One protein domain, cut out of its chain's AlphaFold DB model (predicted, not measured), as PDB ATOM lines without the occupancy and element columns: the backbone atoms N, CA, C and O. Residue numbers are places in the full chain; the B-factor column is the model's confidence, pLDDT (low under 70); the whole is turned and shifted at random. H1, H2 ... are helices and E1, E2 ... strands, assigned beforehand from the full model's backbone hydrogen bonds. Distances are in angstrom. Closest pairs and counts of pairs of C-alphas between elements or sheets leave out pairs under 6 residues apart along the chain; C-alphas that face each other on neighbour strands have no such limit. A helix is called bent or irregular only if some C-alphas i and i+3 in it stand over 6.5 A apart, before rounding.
ATOM      1  N   THR A  15     -29.708 -43.637 -35.352       84.31
ATOM      2  CA  THR A  15     -29.139 -42.523 -34.575       84.31
ATOM      3  C   THR A  15     -28.720 -41.339 -35.449       84.31
ATOM      4  O   THR A  15     -28.751 -40.203 -34.991       84.31
ATOM      5  N   ALA A  16     -28.400 -41.581 -36.724       81.12
ATOM      6  CA  ALA A  16     -27.992 -40.558 -37.686       81.12
ATOM      7  C   ALA A  16     -29.181 -39.836 -38.350       81.12
ATOM      8  O   ALA A  16     -28.998 -39.028 -39.258       81.12
ATOM      9  N   LEU A  17     -30.409 -40.158 -37.940       84.44
ATOM     10  CA  LEU A  17     -31.632 -39.769 -38.625       84.44
ATOM     11  C   LEU A  17     -32.445 -38.776 -37.781       84.44
ATOM     12  O   LEU A  17     -32.810 -39.092 -36.648       84.44
ATOM     13  N   LYS A  18     -32.772 -37.606 -38.350       86.00
ATOM     14  CA  LYS A  18     -33.483 -36.504 -37.664       86.00
ATOM     15  C   LYS A  18     -34.899 -36.262 -38.195       86.00
ATOM     16  O   LYS A  18     -35.002 -36.193 -39.415       86.00
ATOM     17  N   PRO A  19     -35.918 -36.029 -37.340       86.56
ATOM     18  CA  PRO A  19     -37.279 -35.618 -37.709       86.56
ATOM     19  C   PRO A  19     -37.371 -34.671 -38.920       86.56
ATOM     20  O   PRO A  19     -36.897 -33.543 -38.865       86.56
ATOM     21  N   PHE A  20     -37.994 -35.116 -40.018       87.81
ATOM     22  CA  PHE A  20     -38.149 -34.343 -41.261       87.81
ATOM     23  C   PHE A  20     -38.799 -32.979 -41.008       87.81
ATOM     24  O   PHE A  20     -38.225 -31.966 -41.382       87.81
ATOM     25  N   ARG A  21     -39.954 -32.942 -40.330       85.56
ATOM     26  CA  ARG A  21     -40.700 -31.699 -40.065       85.56
ATOM     27  C   ARG A  21     -39.942 -30.716 -39.175       85.56
ATOM     28  O   ARG A  21     -39.910 -29.535 -39.485       85.56
ATOM     29  N   GLU A  22     -39.331 -31.196 -38.094       87.81
ATOM     30  CA  GLU A  22     -38.697 -30.328 -37.087       87.81
ATOM     31  C   GLU A  22     -37.418 -29.662 -37.606       87.81
ATOM     32  O   GLU A  22     -37.088 -28.555 -37.193       87.81
ATOM     33  N   TYR A  23     -36.695 -30.330 -38.509       88.62
ATOM     34  CA  TYR A  23     -35.397 -29.866 -39.002       88.62
ATOM     35  C   TYR A  23     -35.436 -29.325 -40.436       88.62
ATOM     36  O   TYR A  23     -34.399 -28.894 -40.940       88.62
ATOM     37  N   PHE A  24     -36.596 -29.338 -41.099       90.31
ATOM     38  CA  PHE A  24     -36.714 -28.956 -42.507       90.31
ATOM     39  C   PHE A  24     -36.192 -27.541 -42.770       90.31
ATOM     40  O   PHE A  24     -35.246 -27.380 -43.537       90.31
ATOM     41  N   SER A  25     -36.752 -26.534 -42.097       87.75
ATOM     42  CA  SER A  25     -36.450 -25.119 -42.346       87.75
ATOM     43  C   SER A  25     -34.997 -24.779 -42.015       87.75
ATOM     44  O   SER A  25     -34.375 -23.951 -42.677       87.75
ATOM     45  N   GLN A  26     -34.429 -25.446 -41.003       88.31
ATOM     46  CA  GLN A  26     -33.015 -25.298 -40.671       88.31
ATOM     47  C   GLN A  26     -32.132 -25.807 -41.818       88.31
ATOM     48  O   GLN A  26     -31.275 -25.070 -42.296       88.31
ATOM     49  N   ILE A  27     -32.341 -27.053 -42.258       87.38
ATOM     50  CA  ILE A  27     -31.491 -27.693 -43.272       87.38
ATOM     51  C   ILE A  27     -31.679 -27.024 -44.638       87.38
ATOM     52  O   ILE A  27     -30.704 -26.826 -45.359       87.38
ATOM     53  N   GLU A  28     -32.908 -26.636 -44.982       87.94
ATOM     54  CA  GLU A  28     -33.215 -25.925 -46.225       87.94
ATOM     55  C   GLU A  28     -32.418 -24.623 -46.362       87.94
ATOM     56  O   GLU A  28     -31.958 -24.294 -47.450       87.94
ATOM     57  N   ARG A  29     -32.225 -23.898 -45.259       86.12
ATOM     58  CA  ARG A  29     -31.502 -22.623 -45.256       86.12
ATOM     59  C   ARG A  29     -29.978 -22.788 -45.234       86.12
ATOM     60  O   ARG A  29     -29.258 -21.850 -45.554       86.12
ATOM     61  N   GLU A  30     -29.486 -23.952 -44.813       85.19
ATOM     62  CA  GLU A  30     -28.053 -24.269 -44.751       85.19
ATOM     63  C   GLU A  30     -27.516 -24.854 -46.071       85.19
ATOM     64  O   GLU A  30     -26.312 -24.787 -46.320       85.19
ATOM     65  N   MET A  31     -28.376 -25.447 -46.909       86.62
ATOM     66  CA  MET A  31     -27.969 -26.185 -48.108       86.62
ATOM     67  C   MET A  31     -28.558 -25.607 -49.393       86.62
ATOM     68  O   MET A  31     -29.769 -25.515 -49.560       86.62
ATOM     69  N   ASN A  32     -27.681 -25.318 -50.362       83.00
ATOM     70  CA  ASN A  32     -28.053 -24.534 -51.547       83.00
ATOM     71  C   ASN A  32     -27.803 -25.281 -52.869       83.00
ATOM     72  O   ASN A  32     -27.938 -24.696 -53.942       83.00
ATOM     73  N   SER A  33     -27.366 -26.545 -52.824       91.44
ATOM     74  CA  SER A  33     -26.982 -27.268 -54.041       91.44
ATOM     75  C   SER A  33     -28.202 -27.628 -54.891       91.44
ATOM     76  O   SER A  33     -29.279 -27.923 -54.373       91.44
ATOM     77  N   GLU A  34     -28.046 -27.649 -56.214       90.19
ATOM     78  CA  GLU A  34     -29.134 -28.000 -57.139       90.19
ATOM     79  C   GLU A  34     -29.696 -29.404 -56.857       90.19
ATOM     80  O   GLU A  34     -30.911 -29.605 -56.801       90.19
ATOM     81  N   ALA A  35     -28.811 -30.372 -56.597       88.69
ATOM     82  CA  ALA A  35     -29.197 -31.731 -56.232       88.69
ATOM     83  C   ALA A  35     -30.029 -31.765 -54.938       88.69
ATOM     84  O   ALA A  35     -31.030 -32.482 -54.868       88.69
ATOM     85  N   PHE A  36     -29.655 -30.958 -53.942       90.56
ATOM     86  CA  PHE A  36     -30.412 -30.827 -52.701       90.56
ATOM     87  C   PHE A  36     -31.770 -30.153 -52.932       90.56
ATOM     88  O   PHE A  36     -32.786 -30.688 -52.499       90.56
ATOM     89  N   ASN A  37     -31.824 -29.054 -53.689       89.12
ATOM     90  CA  ASN A  37     -33.080 -28.375 -54.033       89.12
ATOM     91  C   ASN A  37     -34.059 -29.311 -54.754       89.12
ATOM     92  O   ASN A  37     -35.252 -29.342 -54.447       89.12
ATOM     93  N   LYS A  38     -33.554 -30.150 -55.665       89.88
ATOM     94  CA  LYS A  38     -34.345 -31.198 -56.317       89.88
ATOM     95  C   LYS A  38     -34.855 -32.239 -55.317       89.88
ATOM     96  O   LYS A  38     -36.014 -32.648 -55.402       89.88
ATOM     97  N   ALA A  39     -34.019 -32.662 -54.368       90.19
ATOM     98  CA  ALA A  39     -34.418 -33.584 -53.307       90.19
ATOM     99  C   ALA A  39     -35.512 -32.981 -52.408       90.19
ATOM    100  O   ALA A  39     -36.516 -33.647 -52.149       90.19
ATOM    101  N   VAL A  40     -35.366 -31.714 -52.006       90.56
ATOM    102  CA  VAL A  40     -36.363 -30.952 -51.238       90.56
ATOM    103  C   VAL A  40     -37.680 -30.855 -51.999       90.56
ATOM    104  O   VAL A  40     -38.723 -31.201 -51.450       90.56
ATOM    105  N   HIS A  41     -37.645 -30.477 -53.278       89.81
ATOM    106  CA  HIS A  41     -38.841 -30.423 -54.118       89.81
ATOM    107  C   HIS A  41     -39.560 -31.782 -54.171       89.81
ATOM    108  O   HIS A  41     -40.763 -31.864 -53.924       89.81
ATOM    109  N   CYS A  42     -38.832 -32.876 -54.423       89.00
ATOM    110  CA  CYS A  42     -39.405 -34.224 -54.408       89.00
ATOM    111  C   CYS A  42     -39.983 -34.614 -53.033       89.00
ATOM    112  O   CYS A  42     -41.000 -35.308 -52.976       89.00
ATOM    113  N   ALA A  43     -39.356 -34.181 -51.939       90.00
ATOM    114  CA  ALA A  43     -39.848 -34.432 -50.590       90.00
ATOM    115  C   ALA A  43     -41.140 -33.651 -50.298       90.00
ATOM    116  O   ALA A  43     -42.092 -34.232 -49.782       90.00
ATOM    117  N   LEU A  44     -41.224 -32.379 -50.700       90.19
ATOM    118  CA  LEU A  44     -42.429 -31.555 -50.557       90.19
ATOM    119  C   LEU A  44     -43.602 -32.083 -51.399       90.19
ATOM    120  O   LEU A  44     -44.734 -32.102 -50.919       90.19
ATOM    121  N   VAL A  45     -43.348 -32.596 -52.609       88.69
ATOM    122  CA  VAL A  45     -44.374 -33.300 -53.406       88.69
ATOM    123  C   VAL A  45     -44.944 -34.495 -52.633       88.69
ATOM    124  O   VAL A  45     -46.158 -34.699 -52.604       88.69
ATOM    125  N   GLU A  46     -44.089 -35.268 -51.963       87.88
ATOM    126  CA  GLU A  46     -44.519 -36.403 -51.142       87.88
ATOM    127  C   GLU A  46     -45.276 -35.967 -49.875       87.88
ATOM    128  O   GLU A  46     -46.259 -36.614 -49.510       87.88
ATOM    129  N   VAL A  47     -44.869 -34.870 -49.226       88.88
ATOM    130  CA  VAL A  47     -45.617 -34.274 -48.105       88.88
ATOM    131  C   VAL A  47     -47.009 -33.855 -48.554       88.88
ATOM    132  O   VAL A  47     -47.992 -34.226 -47.914       88.88
ATOM    133  N   SER A  48     -47.098 -33.130 -49.673       88.69
ATOM    134  CA  SER A  48     -48.369 -32.710 -50.262       88.69
ATOM    135  C   SER A  48     -49.275 -33.915 -50.505       88.69
ATOM    136  O   SER A  48     -50.393 -33.961 -49.996       88.69
ATOM    137  N   ARG A  49     -48.757 -34.961 -51.167       87.50
ATOM    138  CA  ARG A  49     -49.502 -36.200 -51.434       87.50
ATOM    139  C   ARG A  49     -50.036 -36.850 -50.153       87.50
ATOM    140  O   ARG A  49     -51.182 -37.288 -50.135       87.50
ATOM    141  N   ARG A  50     -49.234 -36.928 -49.084       86.12
ATOM    142  CA  ARG A  50     -49.643 -37.528 -47.797       86.12
ATOM    143  C   ARG A  50     -50.737 -36.731 -47.101       86.12
ATOM    144  O   ARG A  50     -51.698 -37.326 -46.620       86.12
ATOM    145  N   VAL A  51     -50.610 -35.406 -47.081       88.31
ATOM    146  CA  VAL A  51     -51.642 -34.513 -46.538       88.31
ATOM    147  C   VAL A  51     -52.925 -34.623 -47.355       88.31
ATOM    148  O   VAL A  51     -54.009 -34.736 -46.785       88.31
ATOM    149  N   GLU A  52     -52.815 -34.658 -48.687       88.19
ATOM    150  CA  GLU A  52     -53.978 -34.847 -49.544       88.19
ATOM    151  C   GLU A  52     -54.667 -36.182 -49.251       88.19
ATOM    152  O   GLU A  52     -55.881 -36.210 -49.050       88.19
ATOM    153  N   LEU A  53     -53.895 -37.270 -49.159       85.12
ATOM    154  CA  LEU A  53     -54.402 -38.612 -48.875       85.12
ATOM    155  C   LEU A  53     -55.130 -38.683 -47.534       85.12
ATOM    156  O   LEU A  53     -56.236 -39.215 -47.468       85.12
ATOM    157  N   GLY A  54     -54.526 -38.131 -46.481       85.31
ATOM    158  CA  GLY A  54     -55.079 -38.159 -45.129       85.31
ATOM    159  C   GLY A  54     -56.377 -37.363 -44.976       85.31
ATOM    160  O   GLY A  54     -57.158 -37.650 -44.072       85.31
ATOM    161  N   LEU A  55     -56.635 -36.415 -45.883       85.69
ATOM    162  CA  LEU A  55     -57.849 -35.594 -45.943       85.69
ATOM    163  C   LEU A  55     -58.823 -36.004 -47.050       85.69
ATOM    164  O   LEU A  55     -59.846 -35.349 -47.265       85.69
ATOM    165  N   THR A  56     -58.502 -37.061 -47.786       81.06
ATOM    166  CA  THR A  56     -59.318 -37.500 -48.905       81.06
ATOM    167  C   THR A  56     -60.547 -38.259 -48.411       81.06
ATOM    168  O   THR A  56     -60.456 -39.248 -47.693       81.06
ATOM    169  N   CYS A  57     -61.719 -37.804 -48.847       75.81
ATOM    170  CA  CYS A  57     -62.991 -38.494 -48.661       75.81
ATOM    171  C   CYS A  57     -63.160 -39.599 -49.710       75.81
ATOM    172  O   CYS A  57     -62.807 -39.402 -50.871       75.81
ATOM    173  N   SER A  58     -63.809 -40.708 -49.355       74.81
ATOM    174  CA  SER A  58     -64.219 -41.754 -50.311       74.81
ATOM    175  C   SER A  58     -65.132 -41.242 -51.436       74.81
ATOM    176  O   SER A  58     -65.292 -41.896 -52.458       74.81
ATOM    177  N   CYS A  59     -65.711 -40.053 -51.264       74.69
ATOM    178  CA  CYS A  59     -66.555 -39.370 -52.232       74.69
ATOM    179  C   CYS A  59     -65.803 -38.748 -53.425       74.69
ATOM    180  O   CYS A  59     -66.454 -38.222 -54.331       74.69
ATOM    181  N   ILE A  60     -64.463 -38.766 -53.449       76.81
ATOM    182  CA  ILE A  60     -63.713 -38.300 -54.622       76.81
ATOM    183  C   ILE A  60     -63.703 -39.360 -55.744       76.81
ATOM    184  O   ILE A  60     -63.765 -40.556 -55.461       76.81
ATOM    185  N   PRO A  61     -63.581 -38.955 -57.022       76.25
ATOM    186  CA  PRO A  61     -63.427 -39.889 -58.135       76.25
ATOM    187  C   PRO A  61     -62.266 -40.879 -57.943       76.25
ATOM    188  O   PRO A  61     -61.175 -40.497 -57.513       76.25
ATOM    189  N   HIS A  62     -62.501 -42.145 -58.298       79.25
ATOM    190  CA  HIS A  62     -61.563 -43.248 -58.070       79.25
ATOM    191  C   HIS A  62     -60.196 -43.041 -58.748       79.25
ATOM    192  O   HIS A  62     -59.163 -43.358 -58.166       79.25
ATOM    193  N   ASP A  63     -60.172 -42.444 -59.940       78.94
ATOM    194  CA  ASP A  63     -58.941 -42.109 -60.663       78.94
ATOM    195  C   ASP A  63     -58.058 -41.122 -59.888       78.94
ATOM    196  O   ASP A  63     -56.836 -41.252 -59.865       78.94
ATOM    197  N   ILE A  64     -58.674 -40.154 -59.208       74.12
ATOM    198  CA  ILE A  64     -57.964 -39.193 -58.364       74.12
ATOM    199  C   ILE A  64     -57.459 -39.886 -57.092       74.12
ATOM    200  O   ILE A  64     -56.312 -39.676 -56.703       74.12
ATOM    201  N   TYR A  65     -58.277 -40.740 -56.476       78.06
ATOM    202  CA  TYR A  65     -57.888 -41.490 -55.282       78.06
ATOM    203  C   TYR A  65     -56.689 -42.410 -55.535       78.06
ATOM    204  O   TYR A  65     -55.728 -42.365 -54.772       78.06
ATOM    205  N   GLU A  66     -56.687 -43.187 -56.621       76.06
ATOM    206  CA  GLU A  66     -55.580 -44.100 -56.941       76.06
ATOM    207  C   GLU A  66     -54.251 -43.364 -57.169       76.06
ATOM    208  O   GLU A  66     -53.201 -43.844 -56.732       76.06
ATOM    209  N   ASN A  67     -54.298 -42.167 -57.767       75.81
ATOM    210  CA  ASN A  67     -53.117 -41.317 -57.950       75.81
ATOM    211  C   ASN A  67     -52.525 -40.828 -56.619       75.81
ATOM    212  O   ASN A  67     -51.314 -40.652 -56.510       75.81
ATOM    213  N   ILE A  68     -53.366 -40.597 -55.609       77.50
ATOM    214  CA  ILE A  68     -52.931 -40.082 -54.305       77.50
ATOM    215  C   ILE A  68     -52.564 -41.233 -53.365       77.50
ATOM    216  O   ILE A  68     -51.612 -41.111 -52.600       77.50
ATOM    217  N   LYS A  69     -53.286 -42.359 -53.421       77.88
ATOM    218  CA  LYS A  69     -53.129 -43.528 -52.537       77.88
ATOM    219  C   LYS A  69     -51.728 -44.119 -52.600       77.88
ATOM    220  O   LYS A  69     -51.163 -44.519 -51.578       77.88
ATOM    221  N   CYS A  70     -51.171 -44.197 -53.803       71.12
ATOM    222  CA  CYS A  70     -49.921 -44.895 -54.030       71.12
ATOM    223  C   CYS A  70     -48.778 -43.918 -54.270       71.12
ATOM    224  O   CYS A  70     -48.872 -43.010 -55.091       71.12
ATOM    225  N   LYS A  71     -47.654 -44.160 -53.601       73.62
ATOM    226  CA  LYS A  71     -46.385 -43.546 -53.974       73.62
ATOM    227  C   LYS A  71     -45.708 -44.441 -55.000       73.62
ATOM    228  O   LYS A  71     -45.491 -45.621 -54.726       73.62
ATOM    229  N   MET A  72     -45.326 -43.885 -56.146       68.56
ATOM    230  CA  MET A  72     -44.328 -44.535 -56.993       68.56
ATOM    231  C   MET A  72     -42.938 -44.154 -56.496       68.56
ATOM    232  O   MET A  72     -42.541 -42.990 -56.539       68.56
ATOM    233  N   VAL A  73     -42.210 -45.139 -55.983       67.38
ATOM    234  CA  VAL A  73     -40.810 -45.002 -55.598       67.38
ATOM    235  C   VAL A  73     -39.956 -45.620 -56.692       67.38
ATOM    236  O   VAL A  73     -39.829 -46.838 -56.790       67.38
ATOM    237  N   GLU A  74     -39.342 -44.765 -57.503       64.94
ATOM    238  CA  GLU A  74     -38.274 -45.177 -58.407       64.94
ATOM    239  C   GLU A  74     -36.953 -45.180 -57.643       64.94
ATOM    240  O   GLU A  74     -36.393 -44.131 -57.321       64.94
ATOM    241  N   ASN A  75     -36.465 -46.374 -57.325       68.06
ATOM    242  CA  ASN A  75     -35.188 -46.569 -56.663       68.06
ATOM    243  C   ASN A  75     -34.422 -47.689 -57.359       68.06
ATOM    244  O   ASN A  75     -35.010 -48.725 -57.662       68.06
ATOM    245  N   SER A  76     -33.117 -47.512 -57.564       65.56
ATOM    246  CA  SER A  76     -32.273 -48.511 -58.230       65.56
ATOM    247  C   SER A  76     -32.347 -49.899 -57.576       65.56
ATOM    248  O   SER A  76     -32.225 -50.901 -58.274       65.56
ATOM    249  N   GLY A  77     -32.578 -49.969 -56.259       64.94
ATOM    250  CA  GLY A  77     -32.698 -51.219 -55.502       64.94
ATOM    251  C   GLY A  77     -34.105 -51.816 -55.411       64.94
ATOM    252  O   GLY A  77     -34.259 -52.887 -54.827       64.94
ATOM    253  N   ILE A  78     -35.137 -51.150 -55.942       67.88
ATOM    254  CA  ILE A  78     -36.527 -51.624 -55.895       67.88
ATOM    255  C   ILE A  78     -36.916 -52.126 -57.286       67.88
ATOM    256  O   ILE A  78     -36.773 -51.416 -58.281       67.88
ATOM    257  N   LYS A  79     -37.425 -53.360 -57.370       67.12
ATOM    258  CA  LYS A  79     -37.944 -53.895 -58.634       67.12
ATOM    259  C   LYS A  79     -39.128 -53.055 -59.107       67.12
ATOM    260  O   LYS A  79     -39.948 -52.638 -58.294       67.12
ATOM    261  N   GLN A  80     -39.258 -52.852 -60.416       63.09
ATOM    262  CA  GLN A  80     -40.325 -52.024 -60.989       63.09
ATOM    263  C   GLN A  80     -41.728 -52.499 -60.568       63.09
ATOM    264  O   GLN A  80     -42.577 -51.676 -60.236       63.09
ATOM    265  N   GLU A  81     -41.937 -53.815 -60.469       62.84
ATOM    266  CA  GLU A  81     -43.168 -54.442 -59.955       62.84
ATOM    267  C   GLU A  81     -43.489 -54.123 -58.481       62.84
ATOM    268  O   GLU A  81     -44.631 -54.262 -58.054       62.84
ATOM    269  N   SER A  82     -42.504 -53.666 -57.705       62.47
ATOM    270  CA  SER A  82     -42.620 -53.308 -56.285       62.47
ATOM    271  C   SER A  82     -42.434 -51.807 -56.030       62.47
ATOM    272  O   SER A  82     -42.325 -51.381 -54.883       62.47
ATOM    273  N   SER A  83     -42.388 -50.994 -57.089       67.19
ATOM    274  CA  SER A  83     -42.212 -49.537 -57.000       67.19
ATOM    275  C   SER A  83     -43.439 -48.818 -56.433       67.19
ATOM    276  O   SER A  83     -43.327 -47.706 -55.917       67.19
ATOM    277  N   ARG A  84     -44.618 -49.448 -56.505       69.25
ATOM    278  CA  ARG A  84     -45.881 -48.900 -56.015       69.25
ATOM    279  C   ARG A  84     -46.067 -49.262 -54.543       69.25
ATOM    280  O   ARG A  84     -46.404 -50.394 -54.213       69.25
ATOM    281  N   ILE A  85     -45.880 -48.282 -53.669       67.94
ATOM    282  CA  ILE A  85     -46.052 -48.439 -52.223       67.94
ATOM    283  C   ILE A  85     -47.398 -47.831 -51.828       67.94
ATOM    284  O   ILE A  85     -47.657 -46.654 -52.096       67.94
ATOM    285  N   GLN A  86     -48.263 -48.628 -51.195       62.91
ATOM    286  CA  GLN A  86     -49.460 -48.103 -50.539       62.91
ATOM    287  C   GLN A  86     -49.031 -47.433 -49.234       62.91
ATOM    288  O   GLN A  86     -48.473 -48.078 -48.352       62.91
ATOM    289  N   CYS A  87     -49.250 -46.126 -49.128       59.78
ATOM    290  CA  CYS A  87     -48.879 -45.357 -47.947       59.78
ATOM    291  C   CYS A  87     -50.146 -44.966 -47.194       59.78
ATOM    292  O   CYS A  87     -50.807 -44.024 -47.613       59.78
ATOM    293  N   LEU A  88     -50.458 -45.612 -46.071       58.00
ATOM    294  CA  LEU A  88     -51.500 -45.125 -45.162       58.00
ATOM    295  C   LEU A  88     -50.861 -44.240 -44.081       58.00
ATOM    296  O   LEU A  88     -50.510 -44.712 -43.003       58.00
ATOM    297  N   ASP A  89     -50.617 -42.964 -44.390       56.66
ATOM    298  CA  ASP A  89     -49.980 -42.063 -43.425       56.66
ATOM    299  C   ASP A  89     -51.008 -41.604 -42.380       56.66
ATOM    300  O   ASP A  89     -51.893 -40.799 -42.669       56.66
ATOM    301  N   LYS A  90     -50.893 -42.127 -41.154       57.69
ATOM    302  CA  LYS A  90     -51.771 -41.765 -40.029       57.69
ATOM    303  C   LYS A  90     -51.476 -40.358 -39.478       57.69
ATOM    304  O   LYS A  90     -52.333 -39.793 -38.798       57.69
ATOM    305  N   SER A  91     -50.299 -39.784 -39.767       61.16
ATOM    306  CA  SER A  91     -49.826 -38.526 -39.160       61.16
ATOM    307  C   SER A  91     -50.475 -37.260 -39.727       61.16
ATOM    308  O   SER A  91     -50.508 -36.244 -39.042       61.16
ATOM    309  N   ALA A  92     -51.023 -37.323 -40.943       67.56
ATOM    310  CA  ALA A  92     -51.746 -36.226 -41.593       67.56
ATOM    311  C   ALA A  92     -53.241 -36.543 -41.778       67.56
ATOM    312  O   ALA A  92     -53.877 -36.084 -42.727       67.56
ATOM    313  N   SER A  93     -53.794 -37.385 -40.903       77.12
ATOM    314  CA  SER A  93     -55.191 -37.817 -40.977       77.12
ATOM    315  C   SER A  93     -56.173 -36.685 -40.659       77.12
ATOM    316  O   SER A  93     -55.823 -35.703 -39.999       77.12
ATOM    317  N   VAL A  94     -57.439 -36.873 -41.044       79.06
ATOM    318  CA  VAL A  94     -58.561 -35.987 -40.679       79.06
ATOM    319  C   VAL A  94     -58.592 -35.654 -39.180       79.06
ATOM    320  O   VAL A  94     -58.909 -34.527 -38.820       79.06
ATOM    321  N   ASN A  95     -58.197 -36.582 -38.302       80.62
ATOM    322  CA  ASN A  95     -58.206 -36.363 -36.848       80.62
ATOM    323  C   ASN A  95     -57.157 -35.345 -36.373       80.62
ATOM    324  O   ASN A  95     -57.316 -34.756 -35.311       80.62
ATOM    325  N   SER A  96     -56.084 -35.157 -37.143       80.81
ATOM    326  CA  SER A  96     -55.029 -34.170 -36.871       80.81
ATOM    327  C   SER A  96     -55.263 -32.825 -37.565       80.81
ATOM    328  O   SER A  96     -54.442 -31.918 -37.447       80.81
ATOM    329  N   PHE A  97     -56.352 -32.689 -38.324       86.94
ATOM    330  CA  PHE A  97     -56.618 -31.491 -39.105       86.94
ATOM    331  C   PHE A  97     -57.251 -30.387 -38.262       86.94
ATOM    332  O   PHE A  97     -58.338 -30.545 -37.714       86.94
ATOM    333  N   GLU A  98     -56.580 -29.238 -38.222       89.50
ATOM    334  CA  GLU A  98     -57.018 -28.050 -37.491       89.50
ATOM    335  C   GLU A  98     -57.435 -26.955 -38.494       89.50
ATOM    336  O   GLU A  98     -56.587 -26.181 -38.951       89.50
ATOM    337  N   PRO A  99     -58.725 -26.879 -38.879       89.00
ATOM    338  CA  PRO A  99     -59.189 -25.959 -39.920       89.00
ATOM    339  C   PRO A  99     -58.985 -24.486 -39.551       89.00
ATOM    340  O   PRO A  99     -58.686 -23.680 -40.430       89.00
ATOM    341  N   ASP A 100     -59.090 -24.136 -38.267       92.19
ATOM    342  CA  ASP A 100     -58.898 -22.760 -37.798       92.19
ATOM    343  C   ASP A 100     -57.459 -22.285 -38.038       92.19
ATOM    344  O   ASP A 100     -57.249 -21.195 -38.569       92.19
ATOM    345  N   LYS A 101     -56.465 -23.149 -37.779       91.50
ATOM    346  CA  LYS A 101     -55.051 -22.838 -38.043       91.50
ATOM    347  C   LYS A 101     -54.775 -22.637 -39.528       91.50
ATOM    348  O   LYS A 101     -54.018 -21.740 -39.888       91.50
ATOM    349  N   LEU A 102     -55.405 -23.433 -40.396       91.06
ATOM    350  CA  LEU A 102     -55.306 -23.234 -41.843       91.06
ATOM    351  C   LEU A 102     -55.876 -21.870 -42.253       91.06
ATOM    352  O   LEU A 102     -55.252 -21.156 -43.034       91.06
ATOM    353  N   VAL A 103     -57.049 -21.497 -41.737       90.75
ATOM    354  CA  VAL A 103     -57.675 -20.204 -42.049       90.75
ATOM    355  C   VAL A 103     -56.808 -19.043 -41.564       90.75
ATOM    356  O   VAL A 103     -56.609 -18.084 -42.313       90.75
ATOM    357  N   ASP A 104     -56.269 -19.130 -40.351       91.12
ATOM    358  CA  ASP A 104     -55.386 -18.106 -39.796       91.12
ATOM    359  C   ASP A 104     -54.085 -17.984 -40.594       91.12
ATOM    360  O   ASP A 104     -53.669 -16.869 -40.910       91.12
ATOM    361  N   TYR A 105     -53.499 -19.106 -41.018       89.88
ATOM    362  CA  TYR A 105     -52.315 -19.114 -41.876       89.88
ATOM    363  C   TYR A 105     -52.591 -18.502 -43.258       89.88
ATOM    364  O   TYR A 105     -51.834 -17.658 -43.732       89.88
ATOM    365  N   VAL A 106     -53.714 -18.847 -43.896       88.38
ATOM    366  CA  VAL A 106     -54.112 -18.245 -45.182       88.38
ATOM    367  C   VAL A 106     -54.356 -16.740 -45.035       88.38
ATOM    368  O   VAL A 106     -53.981 -15.968 -45.918       88.38
ATOM    369  N   ARG A 107     -54.944 -16.298 -43.914       87.44
ATOM    370  CA  ARG A 107     -55.119 -14.871 -43.616       87.44
ATOM    371  C   ARG A 107     -53.769 -14.175 -43.438       87.44
ATOM    372  O   ARG A 107     -53.587 -13.090 -43.981       87.44
ATOM    373  N   LEU A 108     -52.828 -14.804 -42.736       87.19
ATOM    374  CA  LEU A 108     -51.469 -14.294 -42.567       87.19
ATOM    375  C   LEU A 108     -50.763 -14.126 -43.921       87.19
ATOM    376  O   LEU A 108     -50.259 -13.040 -44.213       87.19
ATOM    377  N   LEU A 109     -50.808 -15.140 -44.789       83.75
ATOM    378  CA  LEU A 109     -50.244 -15.065 -46.143       83.75
ATOM    379  C   LEU A 109     -50.863 -13.932 -46.971       83.75
ATOM    380  O   LEU A 109     -50.153 -13.227 -47.683       83.75
ATOM    381  N   ALA A 110     -52.174 -13.710 -46.847       82.94
ATOM    382  CA  ALA A 110     -52.851 -12.615 -47.538       82.94
ATOM    383  C   ALA A 110     -52.380 -11.225 -47.069       82.94
ATOM    384  O   ALA A 110     -52.417 -10.276 -47.848       82.94
ATOM    385  N   THR A 111     -51.926 -11.097 -45.817       83.62
ATOM    386  CA  THR A 111     -51.369  -9.839 -45.291       83.62
ATOM    387  C   THR A 111     -49.902  -9.612 -45.661       83.62
ATOM    388  O   THR A 111     -49.452  -8.469 -45.647       83.62
ATOM    389  N   VAL A 112     -49.160 -10.669 -46.014       80.44
ATOM    390  CA  VAL A 112     -47.720 -10.603 -46.312       80.44
ATOM    391  C   VAL A 112     -47.407 -11.365 -47.615       80.44
ATOM    392  O   VAL A 112     -46.809 -12.440 -47.577       80.44
ATOM    393  N   PRO A 113     -47.783 -10.825 -48.791       65.56
ATOM    394  CA  PRO A 113     -47.708 -11.548 -50.069       65.56
ATOM    395  C   PRO A 113     -46.279 -11.888 -50.527       65.56
ATOM    396  O   PRO A 113     -46.102 -12.796 -51.334       65.56
ATOM    397  N   TYR A 114     -45.271 -11.180 -50.006       64.38
ATOM    398  CA  TYR A 114     -43.846 -11.401 -50.289       64.38
ATOM    399  C   TYR A 114     -43.070 -11.891 -49.058       64.38
ATOM    400  O   TYR A 114     -41.848 -11.782 -49.009       64.38
ATOM    401  N   GLY A 115     -43.775 -12.367 -48.029       61.97
ATOM    402  CA  GLY A 115     -43.137 -12.916 -46.841       61.97
ATOM    403  C   GLY A 115     -42.405 -14.210 -47.180       61.97
ATOM    404  O   GLY A 115     -42.956 -15.076 -47.863       61.97
ATOM    405  N   GLU A 116     -41.177 -14.349 -46.685       64.44
ATOM    406  CA  GLU A 116     -40.477 -15.630 -46.677       64.44
ATOM    407  C   GLU A 116     -41.300 -16.589 -45.804       64.44
ATOM    408  O   GLU A 116     -41.354 -16.457 -44.582       64.44
ATOM    409  N   SER A 117     -42.059 -17.471 -46.454       69.50
ATOM    410  CA  SER A 117     -42.918 -18.446 -45.784       69.50
ATOM    411  C   SER A 117     -42.214 -19.790 -45.734       69.50
ATOM    412  O   SER A 117     -41.527 -20.182 -46.680       69.50
ATOM    413  N   ASP A 118     -42.399 -20.500 -44.626       84.25
ATOM    414  CA  ASP A 118     -41.905 -21.858 -44.490       84.25
ATOM    415  C   ASP A 118     -42.500 -22.736 -45.609       84.25
ATOM    416  O   ASP A 118     -43.724 -22.883 -45.743       84.25
ATOM    417  N   LYS A 119     -41.633 -23.300 -46.465       87.19
ATOM    418  CA  LYS A 119     -42.085 -24.050 -47.647       87.19
ATOM    419  C   LYS A 119     -42.858 -25.308 -47.262       87.19
ATOM    420  O   LYS A 119     -43.708 -25.748 -48.043       87.19
ATOM    421  N   MET A 120     -42.611 -25.872 -46.078       88.81
ATOM    422  CA  MET A 120     -43.378 -26.991 -45.540       88.81
ATOM    423  C   MET A 120     -44.798 -26.558 -45.208       88.81
ATOM    424  O   MET A 120     -45.749 -27.157 -45.712       88.81
ATOM    425  N   GLU A 121     -44.948 -25.512 -44.394       88.25
ATOM    426  CA  GLU A 121     -46.254 -25.005 -43.961       88.25
ATOM    427  C   GLU A 121     -47.094 -24.565 -45.160       88.25
ATOM    428  O   GLU A 121     -48.269 -24.924 -45.274       88.25
ATOM    429  N   LEU A 122     -46.470 -23.881 -46.124       89.06
ATOM    430  CA  LEU A 122     -47.121 -23.503 -47.373       89.06
ATOM    431  C   LEU A 122     -47.577 -24.726 -48.179       89.06
ATOM    432  O   LEU A 122     -48.697 -24.745 -48.695       89.06
ATOM    433  N   THR A 123     -46.734 -25.755 -48.289       91.12
ATOM    434  CA  THR A 123     -47.068 -26.992 -49.008       91.12
ATOM    435  C   THR A 123     -48.227 -27.724 -48.337       91.12
ATOM    436  O   THR A 123     -49.160 -28.154 -49.016       91.12
ATOM    437  N   MET A 124     -48.214 -27.826 -47.007       89.75
ATOM    438  CA  MET A 124     -49.308 -28.423 -46.247       89.75
ATOM    439  C   MET A 124     -50.609 -27.645 -46.425       89.75
ATOM    440  O   MET A 124     -51.635 -28.255 -46.714       89.75
ATOM    441  N   ALA A 125     -50.573 -26.315 -46.317       90.88
ATOM    442  CA  ALA A 125     -51.755 -25.477 -46.489       90.88
ATOM    443  C   ALA A 125     -52.355 -25.618 -47.896       90.88
ATOM    444  O   ALA A 125     -53.567 -25.792 -48.043       90.88
ATOM    445  N   LYS A 126     -51.510 -25.628 -48.939       90.44
ATOM    446  CA  LYS A 126     -51.940 -25.903 -50.320       90.44
ATOM    447  C   LYS A 126     -52.599 -27.279 -50.435       90.44
ATOM    448  O   LYS A 126     -53.698 -27.373 -50.967       90.44
ATOM    449  N   ALA A 127     -51.985 -28.329 -49.894       90.38
ATOM    450  CA  ALA A 127     -52.543 -29.681 -49.922       90.38
ATOM    451  C   ALA A 127     -53.896 -29.782 -49.186       90.38
ATOM    452  O   ALA A 127     -54.846 -30.375 -49.696       90.38
ATOM    453  N   GLN A 128     -54.025 -29.143 -48.020       91.00
ATOM    454  CA  GLN A 128     -55.277 -29.097 -47.258       91.00
ATOM    455  C   GLN A 128     -56.395 -28.397 -48.044       91.00
ATOM    456  O   GLN A 128     -57.514 -28.914 -48.145       91.00
ATOM    457  N   LEU A 129     -56.089 -27.252 -48.660       89.88
ATOM    458  CA  LEU A 129     -57.024 -26.531 -49.521       89.88
ATOM    459  C   LEU A 129     -57.397 -27.348 -50.764       89.88
ATOM    460  O   LEU A 129     -58.568 -27.359 -51.147       89.88
ATOM    461  N   SER A 130     -56.441 -28.055 -51.376       86.94
ATOM    462  CA  SER A 130     -56.685 -28.960 -52.507       86.94
ATOM    463  C   SER A 130     -57.692 -30.041 -52.139       86.94
ATOM    464  O   SER A 130     -58.678 -30.231 -52.858       86.94
ATOM    465  N   SER A 131     -57.493 -30.715 -51.004       85.81
ATOM    466  CA  SER A 131     -58.417 -31.744 -50.522       85.81
ATOM    467  C   SER A 131     -59.812 -31.189 -50.256       85.81
ATOM    468  O   SER A 131     -60.802 -31.770 -50.708       85.81
ATOM    469  N   TYR A 132     -59.911 -30.024 -49.614       85.06
ATOM    470  CA  TYR A 132     -61.195 -29.355 -49.403       85.06
ATOM    471  C   TYR A 132     -61.874 -28.955 -50.727       85.06
ATOM    472  O   TYR A 132     -63.079 -29.154 -50.909       85.06
ATOM    473  N   GLY A 133     -61.106 -28.435 -51.685       82.19
ATOM    474  CA  GLY A 133     -61.585 -28.103 -53.023       82.19
ATOM    475  C   GLY A 133     -62.160 -29.325 -53.740       82.19
ATOM    476  O   GLY A 133     -63.268 -29.251 -54.279       82.19
ATOM    477  N   ARG A 134     -61.461 -30.464 -53.679       81.38
ATOM    478  CA  ARG A 134     -61.922 -31.748 -54.236       81.38
ATOM    479  C   ARG A 134     -63.194 -32.244 -53.577       81.38
ATOM    480  O   ARG A 134     -64.120 -32.622 -54.293       81.38
ATOM    481  N   TYR A 135     -63.294 -32.140 -52.256       79.19
ATOM    482  CA  TYR A 135     -64.535 -32.416 -51.532       79.19
ATOM    483  C   TYR A 135     -65.708 -31.542 -52.026       79.19
ATOM    484  O   TYR A 135     -66.828 -32.024 -52.175       79.19
ATOM    485  N   LYS A 136     -65.461 -30.271 -52.372       80.88
ATOM    486  CA  LYS A 136     -66.462 -29.369 -52.978       80.88
ATOM    487  C   LYS A 136     -66.689 -29.586 -54.485       80.88
ATOM    488  O   LYS A 136     -67.475 -28.854 -55.090       80.88
ATOM    489  N   GLY A 137     -66.024 -30.564 -55.103       74.75
ATOM    490  CA  GLY A 137     -66.165 -30.915 -56.519       74.75
ATOM    491  C   GLY A 137     -65.220 -30.177 -57.476       74.75
ATOM    492  O   GLY A 137     -65.425 -30.222 -58.691       74.75
ATOM    493  N   HIS A 138     -64.194 -29.489 -56.971       75.88
ATOM    494  CA  HIS A 138     -63.145 -28.877 -57.791       75.88
ATOM    495  C   HIS A 138     -62.017 -29.877 -58.063       75.88
ATOM    496  O   HIS A 138     -61.535 -30.533 -57.152       75.88
ATOM    497  N   ARG A 139     -61.557 -29.999 -59.315       68.00
ATOM    498  CA  ARG A 139     -60.481 -30.953 -59.656       68.00
ATOM    499  C   ARG A 139     -59.086 -30.463 -59.273       68.00
ATOM    500  O   ARG A 139     -58.218 -31.281 -58.983       68.00
ATOM    501  N   GLN A 140     -58.881 -29.153 -59.299       66.12
ATOM    502  CA  GLN A 140     -57.611 -28.490 -59.017       66.12
ATOM    503  C   GLN A 140     -57.894 -27.200 -58.247       66.12
ATOM    504  O   GLN A 140     -58.986 -26.628 -58.378       66.12
ATOM    505  N   LEU A 141     -56.927 -26.766 -57.440       69.00
ATOM    506  CA  LEU A 141     -56.950 -25.423 -56.871       69.00
ATOM    507  C   LEU A 141     -56.858 -24.385 -57.986       69.00
ATOM    508  O   LEU A 141     -56.281 -24.637 -59.040       69.00
ATOM    509  N   ALA A 142     -57.447 -23.216 -57.748       62.59
ATOM    510  CA  ALA A 142     -57.231 -22.080 -58.626       62.59
ATOM    511  C   ALA A 142     -55.766 -21.647 -58.494       62.59
ATOM    512  O   ALA A 142     -55.353 -21.159 -57.443       62.59
TER     513      ALA A 142
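This is residues 15 to 142 of the 438 residues of an uncharacterized protein of Helianthus annuus (UniProt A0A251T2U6). Two long helices, H2 and H5, run the same way and cross at a slant to make the core, with H4 on the side of H5 away from H2 and H1 packed on the first residues of H5. H3 and a small hairpin of two strands, E1 and E2, lie on the other side, H3 packing on the last part of H2, and a long unnamed stretch, residues 87 to 98, leads from the hairpin across to H4. The printed part has 128 residues with five named helices and two named strands, in the order H1 H2 H3 E1 E2 H4 H5; the sheet E1 - E2 is antiparallel. It is mostly helix and compact, with a radius of gyration of the C-alphas of 16.1 A and spans of 46 by 41 by 27 A.

H1, residues 20 to 30, begins at C-alpha 20 (-38.149, -34.343, -41.261) and is irregular, C-alphas 22 and 25 being 7.7 A apart. H2, residues 34 to 54, is the longest helix, 30.3 A from first to last C-alpha. H3 is residues 62 to 69, E1 residues 70 to 72 and E2 residues 84 to 86. H4, residues 99 to 111, measures 18.7 A, and H5, residues 119 to 135, measures 24.3 A, ending at C-alpha 135 (-64.535, -32.416, -51.532).

H5 is the hub, touching three other helices. With H1 it touches through its residues 119 to 120 alone, at a steep tilt of 49 degrees, opposite ways; the closest C-alphas, Phe 24 and Met 120, are 7.6 A apart. H2 touches H5 with residues 44 to 52 alone, the same way at a tilt of 35.3 degrees, only just steep; the C-alphas of Ser 48 and Ala 127 are closest, at 5.2 A. H4 touches H5 at a steep tilt of 62 degrees, the C-alphas of Leu 102 and Ala 125 closest at 6.3 A. H4 and H2 are apart. H3 touches H2, the C-alphas of Leu 53 and Ile 68 closest at 5.8 A. E1 and E2 form a hairpin, with N 71 and O 85 at 2.9 A, within hydrogen-bond range. Every O i to N i+4 pair is within hydrogen-bond range in H2, H3, H4 and H5, against 5 of 7 in H1.

The C-alphas of Lys 79 and Thr 111 are the two farthest apart, 47.9 A. The printed part has no cut. The links E1 to E2 and E2 to H4 are long. Residues 29 to 35 and 110 to 116 stand free. The mean pLDDT of the printed part is 80.4, and residues 72 to 92, 113 to 117 and 139 to 142 are under 70.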